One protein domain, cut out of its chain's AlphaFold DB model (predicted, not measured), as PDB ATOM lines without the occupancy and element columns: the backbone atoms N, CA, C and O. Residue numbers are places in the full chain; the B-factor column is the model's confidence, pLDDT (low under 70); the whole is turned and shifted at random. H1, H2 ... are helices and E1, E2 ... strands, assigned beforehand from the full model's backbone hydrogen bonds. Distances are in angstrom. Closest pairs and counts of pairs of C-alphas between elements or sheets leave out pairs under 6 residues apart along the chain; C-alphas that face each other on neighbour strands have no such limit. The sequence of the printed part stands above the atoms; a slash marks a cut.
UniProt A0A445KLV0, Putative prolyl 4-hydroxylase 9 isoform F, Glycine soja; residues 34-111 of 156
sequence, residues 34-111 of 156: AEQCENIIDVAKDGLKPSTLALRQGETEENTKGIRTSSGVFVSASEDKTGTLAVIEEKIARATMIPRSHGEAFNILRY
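AT A GLANCE: This is residues 34 to 111 of the 156 residues of the protein "Putative prolyl 4-hydroxylase 9 isoform F" of Glycine soja (UniProt A0A445KLV0). A two-stranded antiparallel ribbon, E1 and E2, has H1 packed on it by residues 40 to 45, while H2 meets H1 at a corner and a long loop within residues 46 to 70 reaches far out and folds back. The printed part has 78 residues, ordered H1, E1, H2, E2; its class is mixed, helices and strands, with 35 residues in named elements, under half. It is loose, radius of gyration of the C-alphas 15.0 A, spanning 40 by 28 by 19 A.

IN THESE COORDINATES: H1, residues 34 to 45, begins at C-alpha (-15.067, 13.225, 47.856) and is 16.5 A long. E1 is residues 71 to 75, 13.5 A. H2 is residues 84 to 96, 18.4 A. E2, residues 106 to 110, 12.7 A, ends at C-alpha (-25.570, 25.705, 44.444).

HOW THE PARTS SIT: E1 and E2 are antiparallel at 158 degrees; N 73 and O 108 are within hydrogen-bond range, 3.0 A. Residues 49 to 50 pair antiparallel with 71 to 72 of E1. The closest C-alphas of H1 and E1 are Ala 44 and Val 73, 6.4 A. H1, with residues 36 to 40 alone, touches H2, with 84 to 85 alone; the closest C-alphas, Gln 36 and Thr 84, are 6.0 A apart. They run opposite ways at a steep tilt of 64 degrees. In H1 and H2 every O i to N i+4 pair is within range.

THE WHOLE: The farthest C-alphas, Glu 35 and Gly 58, are 43.9 A apart. The printed part has no cut. The link H1 to E1 is long, 25 residues. No printed residue is under pLDDT 70.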
ATOM      1  N   ALA A  34     -13.612  13.390  47.900       96.00
ATOM      2  CA  ALA A  34     -15.067  13.225  47.856       96.00
ATOM      3  C   ALA A  34     -15.722  13.414  49.238       96.00
ATOM      4  O   ALA A  34     -16.741  14.084  49.341       96.00
ATOM      5  N   GLU A  35     -15.097  12.900  50.301       96.88
ATOM      6  CA  GLU A  35     -15.561  13.080  51.684       96.88
ATOM      7  C   GLU A  35     -15.554  14.556  52.104       96.88
ATOM      8  O   GLU A  35     -16.537  15.056  52.643       96.88
ATOM      9  N   GLN A  36     -14.478  15.286  51.792       97.31
ATOM     10  CA  GLN A  36     -14.414  16.724  52.064       97.31
ATOM     11  C   GLN A  36     -15.492  17.490  51.291       97.31
ATOM     12  O   GLN A  36     -16.097  18.408  51.835       97.31
ATOM     13  N   CYS A  37     -15.749  17.119  50.037       97.12
ATOM     14  CA  CYS A  37     -16.807  17.738  49.251       97.12
ATOM     15  C   CYS A  37     -18.192  17.528  49.880       97.12
ATOM     16  O   CYS A  37     -18.928  18.502  50.030       97.12
ATOM     17  N   GLU A  38     -18.527  16.302  50.293       96.75
ATOM     18  CA  GLU A  38     -19.802  16.006  50.964       96.75
ATOM     19  C   GLU A  38     -19.943  16.774  52.284       96.75
ATOM     20  O   GLU A  38     -20.973  17.410  52.505       96.75
ATOM     21  N   ASN A  39     -18.888  16.834  53.105       96.88
ATOM     22  CA  ASN A  39     -18.896  17.619  54.344       96.88
ATOM     23  C   ASN A  39     -19.204  19.102  54.083       96.88
ATOM     24  O   ASN A  39     -20.003  19.708  54.794       96.88
ATOM     25  N   ILE A  40     -18.600  19.699  53.050       97.31
ATOM     26  CA  ILE A  40     -18.839  21.108  52.696       97.31
ATOM     27  C   ILE A  40     -20.282  21.312  52.221       97.31
ATOM     28  O   ILE A  40     -20.910  22.315  52.568       97.31
ATOM     29  N   ILE A  41     -20.824  20.372  51.442       96.38
ATOM     30  CA  ILE A  41     -22.228  20.408  51.019       96.38
ATOM     31  C   ILE A  41     -23.132  20.347  52.257       96.38
ATOM     32  O   ILE A  41     -24.025  21.184  52.379       96.38
ATOM     33  N   ASP A  42     -22.886  19.427  53.191       96.31
ATOM     34  CA  ASP A  42     -23.662  19.288  54.430       96.31
ATOM     35  C   ASP A  42     -23.642  20.552  55.291       96.31
ATOM     36  O   ASP A  42     -24.697  21.006  55.736       96.31
ATOM     37  N   VAL A  43     -22.473  21.173  55.456       95.88
ATOM     38  CA  VAL A  43     -22.318  22.446  56.176       95.88
ATOM     39  C   VAL A  43     -23.150  23.565  55.537       95.88
ATOM     40  O   VAL A  43     -23.700  24.410  56.242       95.88
ATOM     41  N   ALA A  44     -23.273  23.578  54.208       95.94
ATOM     42  CA  ALA A  44     -23.984  24.630  53.492       95.94
ATOM     43  C   ALA A  44     -25.508  24.435  53.427       95.94
ATOM     44  O   ALA A  44     -26.228  25.432  53.332       95.94
ATOM     45  N   LYS A  45     -26.000  23.185  53.447       94.94
ATOM     46  CA  LYS A  45     -27.391  22.808  53.105       94.94
ATOM     47  C   LYS A  45     -28.451  23.688  53.767       94.94
ATOM     48  O   LYS A  45     -29.324  24.202  53.069       94.94
ATOM     49  N   ASP A  46     -28.341  23.903  55.073       94.50
ATOM     50  CA  ASP A  46     -29.356  24.623  55.853       94.50
ATOM     51  C   ASP A  46     -29.282  26.151  55.687       94.50
ATOM     52  O   ASP A  46     -30.239  26.868  55.988       94.50
ATOM     53  N   GLY A  47     -28.150  26.670  55.205       95.62
ATOM     54  CA  GLY A  47     -27.902  28.103  55.065       95.62
ATOM     55  C   GLY A  47     -28.191  28.675  53.676       95.62
ATOM     56  O   GLY A  47     -28.194  29.899  53.520       95.62
ATOM     57  N   LEU A  48     -28.432  27.824  52.672       97.06
ATOM     58  CA  LEU A  48     -28.611  28.244  51.282       97.06
ATOM     59  C   LEU A  48     -29.825  29.164  51.108       97.06
ATOM     60  O   LEU A  48     -30.966  28.805  51.401       97.06
ATOM     61  N   LYS A  49     -29.579  30.351  50.550       97.06
ATOM     62  CA  LYS A  49     -30.606  31.336  50.176       97.06
ATOM     63  C   LYS A  49     -30.365  31.839  48.754       97.06
ATOM     64  O   LYS A  49     -29.235  31.725  48.274       97.06
ATOM     65  N   PRO A  50     -31.374  32.390  48.053       96.56
ATOM     66  CA  PRO A  50     -31.162  33.005  46.745       96.56
ATOM     67  C   PRO A  50     -29.995  34.001  46.779       96.56
ATOM     68  O   PRO A  50     -29.930  34.855  47.663       96.56
ATOM     69  N   SER A  51     -29.046  33.858  45.852       94.19
ATOM     70  CA  SER A  51     -27.866  34.721  45.803       94.19
ATOM     71  C   SER A  51     -28.237  36.143  45.388       94.19
ATOM     72  O   SER A  51     -29.058  36.345  44.496       94.19
ATOM     73  N   THR A  52     -27.561  37.123  45.981       90.25
ATOM     74  CA  THR A  52     -27.698  38.542  45.639       90.25
ATOM     75  C   THR A  52     -26.506  39.042  44.817       90.25
ATOM     76  O   THR A  52     -25.503  38.338  44.625       90.25
ATOM     77  N   LEU A  53     -26.636  40.264  44.299       89.06
ATOM     78  CA  LEU A  53     -25.602  40.987  43.565       89.06
ATOM     79  C   LEU A  53     -25.221  42.260  44.319       89.06
ATOM     80  O   LEU A  53     -26.074  42.903  44.930       89.06
ATOM     81  N   ALA A  54     -23.950  42.646  44.230       87.56
ATOM     82  CA  ALA A  54     -23.566  44.020  44.518       87.56
ATOM     83  C   ALA A  54     -24.045  44.895  43.353       87.56
ATOM     84  O   ALA A  54     -23.693  44.637  42.203       87.56
ATOM     85  N   LEU A  55     -24.871  45.894  43.652       88.31
ATOM     86  CA  LEU A  55     -25.485  46.761  42.649       88.31
ATOM     87  C   LEU A  55     -24.649  48.028  42.454       88.31
ATOM     88  O   LEU A  55     -24.191  48.634  43.425       88.31
ATOM     89  N   ARG A  56     -24.475  48.444  41.199       88.75
ATOM     90  CA  ARG A  56     -23.907  49.750  40.847       88.75
ATOM     91  C   ARG A  56     -24.948  50.850  41.011       88.75
ATOM     92  O   ARG A  56     -26.149  50.599  41.129       88.75
ATOM     93  N   GLN A  57     -24.494  52.099  40.972       87.81
ATOM     94  CA  GLN A  57     -25.404  53.239  41.005       87.81
ATOM     95  C   GLN A  57     -26.411  53.172  39.840       87.81
ATOM     96  O   GLN A  57     -26.026  53.169  38.673       87.81
ATOM     97  N   GLY A  58     -27.705  53.138  40.172       90.06
ATOM     98  CA  GLY A  58     -28.806  53.043  39.203       90.06
ATOM     99  C   GLY A  58     -29.280  51.616  38.893       90.06
ATOM    100  O   GLY A  58     -30.302  51.452  38.227       90.06
ATOM    101  N   GLU A  59     -28.594  50.587  39.394       92.12
ATOM    102  CA  GLU A  59     -29.056  49.200  39.300       92.12
ATOM    103  C   GLU A  59     -30.045  48.862  40.421       92.12
ATOM    104  O   GLU A  59     -29.976  49.391  41.532       92.12
ATOM    105  N   THR A  60     -30.987  47.976  40.112       91.94
ATOM    106  CA  THR A  60     -31.996  47.462  41.038       91.94
ATOM    107  C   THR A  60     -32.062  45.944  40.930       91.94
ATOM    108  O   THR A  60     -31.625  45.354  39.941       91.94
ATOM    109  N   GLU A  61     -32.641  45.285  41.930       89.56
ATOM    110  CA  GLU A  61     -32.853  43.831  41.876       89.56
ATOM    111  C   GLU A  61     -33.689  43.414  40.656       89.56
ATOM    112  O   GLU A  61     -33.430  42.375  40.052       89.56
ATOM    113  N   GLU A  62     -34.649  44.247  40.244       91.69
ATOM    114  CA  GLU A  62     -35.514  43.947  39.102       91.69
ATOM    115  C   GLU A  62     -34.755  44.029  37.772       91.69
ATOM    116  O   GLU A  62     -34.856  43.121  36.949       91.69
ATOM    117  N   ASN A  63     -33.953  45.080  37.554       92.38
ATOM    118  CA  ASN A  63     -33.239  45.243  36.281       92.38
ATOM    119  C   ASN A  63     -31.980  44.363  36.159       92.38
ATOM    120  O   ASN A  63     -31.468  44.182  35.055       92.38
ATOM    121  N   THR A  64     -31.520  43.771  37.265       90.75
ATOM    122  CA  THR A  64     -30.415  42.795  37.304       90.75
ATOM    123  C   THR A  64     -30.890  41.345  37.458       90.75
ATOM    124  O   THR A  64     -30.081  40.413  37.545       90.75
ATOM    125  N   LYS A  65     -32.207  41.117  37.448       90.62
ATOM    126  CA  LYS A  65     -32.806  39.790  37.582       90.62
ATOM    127  C   LYS A  65     -32.301  38.833  36.501       90.62
ATOM    128  O   LYS A  65     -32.262  39.148  35.316       90.62
ATOM    129  N   GLY A  66     -31.927  37.622  36.912       92.94
ATOM    130  CA  GLY A  66     -31.449  36.580  35.999       92.94
ATOM    131  C   GLY A  66     -29.953  36.638  35.664       92.94
ATOM    132  O   GLY A  66     -29.468  35.732  34.985       92.94
ATOM    133  N   ILE A  67     -29.216  37.650  36.144       94.56
ATOM    134  CA  ILE A  67     -27.749  37.716  36.010       94.56
ATOM    135  C   ILE A  67     -27.086  36.624  36.846       94.56
ATOM    136  O   ILE A  67     -26.231  35.906  36.335       94.56
ATOM    137  N   ARG A  68     -27.496  36.482  38.110       95.94
ATOM    138  CA  ARG A  68     -27.093  35.407  39.020       95.94
ATOM    139  C   ARG A  68     -28.350  34.761  39.571       95.94
ATOM    140  O   ARG A  68     -29.226  35.447  40.079       95.94
ATOM    141  N   THR A  69     -28.445  33.448  39.425       96.44
ATOM    142  CA  THR A  69     -29.659  32.688  39.769       96.44
ATOM    143  C   THR A  69     -29.382  31.518  40.706       96.44
ATOM    144  O   THR A  69     -30.286  30.743  40.977       96.44
ATOM    145  N   SER A  70     -28.155  31.404  41.222       96.69
ATOM    146  CA  SER A  70     -27.781  30.417  42.236       96.69
ATOM    147  C   SER A  70     -28.477  30.651  43.576       96.69
ATOM    148  O   SER A  70     -28.957  31.748  43.876       96.69
ATOM    149  N   SER A  71     -28.413  29.635  44.429       97.38
ATOM    150  CA  SER A  71     -28.469  29.814  45.880       97.38
ATOM    151  C   SER A  71     -27.059  29.778  46.471       97.38
ATOM    152  O   SER A  71     -26.147  29.202  45.875       97.38
ATOM    153  N   GLY A  72     -26.855  30.424  47.615       96.81
ATOM    154  CA  GLY A  72     -25.559  30.454  48.276       96.81
ATOM    155  C   GLY A  72     -25.622  30.752  49.763       96.81
ATOM    156  O   GLY A  72     -26.646  31.205  50.277       96.81
ATOM    157  N   VAL A  73     -24.500  30.498  50.426       96.44
ATOM    158  CA  VAL A  73     -24.254  30.806  51.835       96.44
ATOM    159  C   VAL A  73     -22.777  31.141  52.030       96.44
ATOM    160  O   VAL A  73     -21.911  30.551  51.384       96.44
ATOM    161  N   PHE A  74     -22.497  32.098  52.912       95.06
ATOM    162  CA  PHE A  74     -21.140  32.353  53.386       95.06
ATOM    163  C   PHE A  74     -20.885  31.552  54.658       95.06
ATOM    164  O   PHE A  74     -21.696  31.623  55.578       95.06
ATOM    165  N   VAL A  75     -19.777  30.816  54.700       95.31
ATOM    166  CA  VAL A  75     -19.353  30.041  55.871       95.31
ATOM    167  C   VAL A  75     -17.853  30.224  56.074       95.31
ATOM    168  O   VAL A  75     -17.057  29.999  55.164       95.31
ATOM    169  N   SER A  76     -17.453  30.654  57.262       94.56
ATOM    170  CA  SER A  76     -16.047  30.724  57.654       94.56
ATOM    171  C   SER A  76     -15.535  29.365  58.137       94.56
ATOM    172  O   SER A  76     -16.297  28.522  58.613       94.56
ATOM    173  N   ALA A  77     -14.222  29.141  58.068       94.19
ATOM    174  CA  ALA A  77     -13.632  27.896  58.554       94.19
ATOM    175  C   ALA A  77     -13.867  27.634  60.055       94.19
ATOM    176  O   ALA A  77     -13.850  26.480  60.475       94.19
ATOM    177  N   SER A  78     -14.112  28.671  60.863       93.38
ATOM    178  CA  SER A  78     -14.439  28.532  62.288       93.38
ATOM    179  C   SER A  78     -15.887  28.098  62.549       93.38
ATOM    180  O   SER A  78     -16.180  27.618  63.644       93.38
ATOM    181  N   GLU A  79     -16.788  28.249  61.575       93.81
ATOM    182  CA  GLU A  79     -18.184  27.799  61.669       93.81
ATOM    183  C   GLU A  79     -18.344  26.310  61.310       93.81
ATOM    184  O   GLU A  79     -19.285  25.656  61.767       93.81
ATOM    185  N   ASP A  80     -17.406  25.750  60.542       95.50
ATOM    186  CA  ASP A  80     -17.385  24.334  60.174       95.50
ATOM    187  C   ASP A  80     -16.806  23.457  61.296       95.50
ATOM    188  O   ASP A  80     -15.594  23.332  61.485       95.50
ATOM    189  N   LYS A  81     -17.698  22.757  62.003       95.19
ATOM    190  CA  LYS A  81     -17.340  21.840  63.098       95.19
ATOM    191  C   LYS A  81     -16.544  20.613  62.649       95.19
ATOM    192  O   LYS A  81     -15.931  19.968  63.495       95.19
ATOM    193  N   THR A  82     -16.567  20.264  61.361       95.44
ATOM    194  CA  THR A  82     -15.792  19.134  60.826       95.44
ATOM    195  C   THR A  82     -14.315  19.487  60.639       95.44
ATOM    196  O   THR A  82     -13.479  18.591  60.542       95.44
ATOM    197  N   GLY A  83     -13.979  20.784  60.586       96.88
ATOM    198  CA  GLY A  83     -12.636  21.278  60.275       96.88
ATOM    199  C   GLY A  83     -12.243  21.139  58.800       96.88
ATOM    200  O   GLY A  83     -11.106  21.448  58.437       96.88
ATOM    201  N   THR A  84     -13.161  20.702  57.934       97.56
ATOM    202  CA  THR A  84     -12.916  20.501  56.503       97.56
ATOM    203  C   THR A  84     -12.519  21.810  55.823       97.56
ATOM    204  O   THR A  84     -11.514  21.849  55.109       97.56
ATOM    205  N   LEU A  85     -13.250  22.898  56.076       96.69
ATOM    206  CA  LEU A  85     -12.956  24.208  55.495       96.69
ATOM    207  C   LEU A  85     -11.570  24.722  55.905       96.69
ATOM    208  O   LEU A  85     -10.840  25.218  55.052       96.69
ATOM    209  N   ALA A  86     -11.153  24.519  57.158       96.00
ATOM    210  CA  ALA A  86      -9.825  24.921  57.629       96.00
ATOM    211  C   ALA A  86      -8.689  24.177  56.899       96.00
ATOM    212  O   ALA A  86      -7.663  24.775  56.563       96.00
ATOM    213  N   VAL A  87      -8.877  22.884  56.613       95.25
ATOM    214  CA  VAL A  87      -7.929  22.085  55.815       95.25
ATOM    215  C   VAL A  87      -7.873  22.582  54.367       95.25
ATOM    216  O   VAL A  87      -6.793  22.659  53.777       95.25
ATOM    217  N   ILE A  88      -9.021  22.941  53.789       95.88
ATOM    218  CA  ILE A  88      -9.094  23.494  52.432       95.88
ATOM    219  C   ILE A  88      -8.430  24.877  52.360       95.88
ATOM    220  O   ILE A  88      -7.653  25.104  51.432       95.88
ATOM    221  N   GLU A  89      -8.640  25.765  53.339       94.56
ATOM    222  CA  GLU A  89      -7.943  27.061  53.423       94.56
ATOM    223  C   GLU A  89      -6.427  26.895  53.494       94.56
ATOM    224  O   GLU A  89      -5.703  27.590  52.785       94.56
ATOM    225  N   GLU A  90      -5.935  25.960  54.309       92.69
ATOM    226  CA  GLU A  90      -4.501  25.665  54.410       92.69
ATOM    227  C   GLU A  90      -3.935  25.213  53.058       92.69
ATOM    228  O   GLU A  90      -2.905  25.704  52.589       92.69
ATOM    229  N   LYS A  91      -4.656  24.330  52.359       93.88
ATOM    230  CA  LYS A  91      -4.255  23.865  51.027       93.88
ATOM    231  C   LYS A  91      -4.277  24.993  49.987       93.88
ATOM    232  O   LYS A  91      -3.386  25.044  49.138       93.88
ATOM    233  N   ILE A  92      -5.252  25.905  50.051       94.06
ATOM    234  CA  ILE A  92      -5.323  27.104  49.193       94.06
ATOM    235  C   ILE A  92      -4.147  28.034  49.484       94.06
ATOM    236  O   ILE A  92      -3.502  28.512  48.547       94.06
ATOM    237  N   ALA A  93      -3.833  28.263  50.759       92.25
ATOM    238  CA  ALA A  93      -2.721  29.107  51.168       92.25
ATOM    239  C   ALA A  93      -1.390  28.577  50.622       92.25
ATOM    240  O   ALA A  93      -0.631  29.330  50.012       92.25
ATOM    241  N   ARG A  94      -1.154  27.261  50.715       91.81
ATOM    242  CA  ARG A  94       0.021  26.603  50.119       91.81
ATOM    243  C   ARG A  94       0.056  26.716  48.595       91.81
ATOM    244  O   ARG A  94       1.095  27.042  48.030       91.81
ATOM    245  N   ALA A  95      -1.071  26.481  47.921       93.06
ATOM    246  CA  ALA A  95      -1.146  26.530  46.458       93.06
ATOM    247  C   ALA A  95      -0.933  27.944  45.887       93.06
ATOM    248  O   ALA A  95      -0.410  28.100  44.784       93.06
ATOM    249  N   THR A  96      -1.346  28.974  46.627       91.06
ATOM    250  CA  THR A  96      -1.290  30.379  46.192       91.06
ATOM    251  C   THR A  96      -0.104  31.150  46.763       91.06
ATOM    252  O   THR A  96       0.230  32.215  46.244       91.06
ATOM    253  N   MET A  97       0.534  30.620  47.812       90.69
ATOM    254  CA  MET A  97       1.505  31.319  48.660       90.69
ATOM    255  C   MET A  97       0.928  32.595  49.302       90.69
ATOM    256  O   MET A  97       1.647  33.570  49.520       90.69
ATOM    257  N   ILE A  98      -0.378  32.604  49.590       89.75
ATOM    258  CA  ILE A  98      -1.085  33.707  50.253       89.75
ATOM    259  C   ILE A  98      -1.548  33.227  51.635       89.75
ATOM    260  O   ILE A  98      -2.164  32.167  51.718       89.75
ATOM    261  N   PRO A  99      -1.303  33.974  52.728       89.12
ATOM    262  CA  PRO A  99      -1.719  33.545  54.061       89.12
ATOM    263  C   PRO A  99      -3.241  33.394  54.179       89.12
ATOM    264  O   PRO A  99      -3.986  34.231  53.670       89.12
ATOM    265  N   ARG A 100      -3.701  32.395  54.946       88.75
ATOM    266  CA  ARG A 100      -5.136  32.149  55.211       88.75
ATOM    267  C   ARG A 100      -5.885  33.385  55.708       88.75
ATOM    268  O   ARG A 100      -7.019  33.609  55.316       88.75
ATOM    269  N   SER A 101      -5.220  34.237  56.492       88.19
ATOM    270  CA  SER A 101      -5.783  35.492  57.011       88.19
ATOM    271  C   SER A 101      -6.211  36.499  55.937       88.19
ATOM    272  O   SER A 101      -6.884  37.472  56.261       88.19
ATOM    273  N   HIS A 102      -5.809  36.302  54.677       86.62
ATOM    274  CA  HIS A 102      -6.215  37.145  53.549       86.62
ATOM    275  C   HIS A 102      -7.412  36.560  52.779       86.62
ATOM    276  O   HIS A 102      -7.943  37.225  51.882       86.62
ATOM    277  N   GLY A 103      -7.821  35.325  53.089       85.62
ATOM    278  CA  GLY A 103      -9.024  34.703  52.545       85.62
ATOM    279  C   GLY A 103     -10.291  35.390  53.055       85.62
ATOM    280  O   GLY A 103     -10.313  35.964  54.141       85.62
ATOM    281  N   GLU A 104     -11.343  35.358  52.243       89.12
ATOM    282  CA  GLU A 104     -12.701  35.668  52.699       89.12
ATOM    283  C   GLU A 104     -13.388  34.371  53.150       89.12
ATOM    284  O   GLU A 104     -12.946  33.278  52.790       89.12
ATOM    285  N   ALA A 105     -14.487  34.488  53.902       92.25
ATOM    286  CA  ALA A 105     -15.348  33.340  54.180       92.25
ATOM    287  C   ALA A 105     -15.764  32.641  52.871       92.25
ATOM    288  O   ALA A 105     -15.968  33.292  51.841       92.25
ATOM    289  N   PHE A 106     -15.928  31.319  52.904       94.75
ATOM    290  CA  PHE A 106     -16.300  30.557  51.718       94.75
ATOM    291  C   PHE A 106     -17.694  30.945  51.253       94.75
ATOM    292  O   PHE A 106     -18.661  30.784  51.990       94.75
ATOM    293  N   ASN A 107     -17.802  31.392  50.004       95.00
ATOM    294  CA  ASN A 107     -19.082  31.539  49.325       95.00
ATOM    295  C   ASN A 107     -19.458  30.204  48.670       95.00
ATOM    296  O   ASN A 107     -19.025  29.910  47.553       95.00
ATOM    297  N   ILE A 108     -20.223  29.376  49.378       96.44
ATOM    298  CA  ILE A 108     -20.653  28.065  48.888       96.44
ATOM    299  C   ILE A 108     -21.916  28.261  48.053       96.44
ATOM    300  O   ILE A 108     -22.913  28.793  48.541       96.44
ATOM    301  N   LEU A 109     -21.870  27.844  46.786       96.69
ATOM    302  CA  LEU A 109     -22.915  28.098  45.795       96.69
ATOM    303  C   LEU A 109     -23.503  26.802  45.251       96.69
ATOM    304  O   LEU A 109     -22.775  25.869  44.915       96.69
ATOM    305  N   ARG A 110     -24.827  26.787  45.086       96.50
ATOM    306  CA  ARG A 110     -25.570  25.705  44.444       96.50
ATOM    307  C   ARG A 110     -26.334  26.241  43.241       96.50
ATOM    308  O   ARG A 110     -27.109  27.194  43.360       96.50
ATOM    309  N   TYR A 111     -26.116  25.583  42.107       95.62
ATOM    310  CA  TYR A 111     -26.819  25.813  40.852       95.62
ATOM    311  C   TYR A 111     -27.671  24.585  40.535       95.62
ATOM    312  O   TYR A 111     -27.155  23.470  40.473       95.62
TER     313      TYR A 111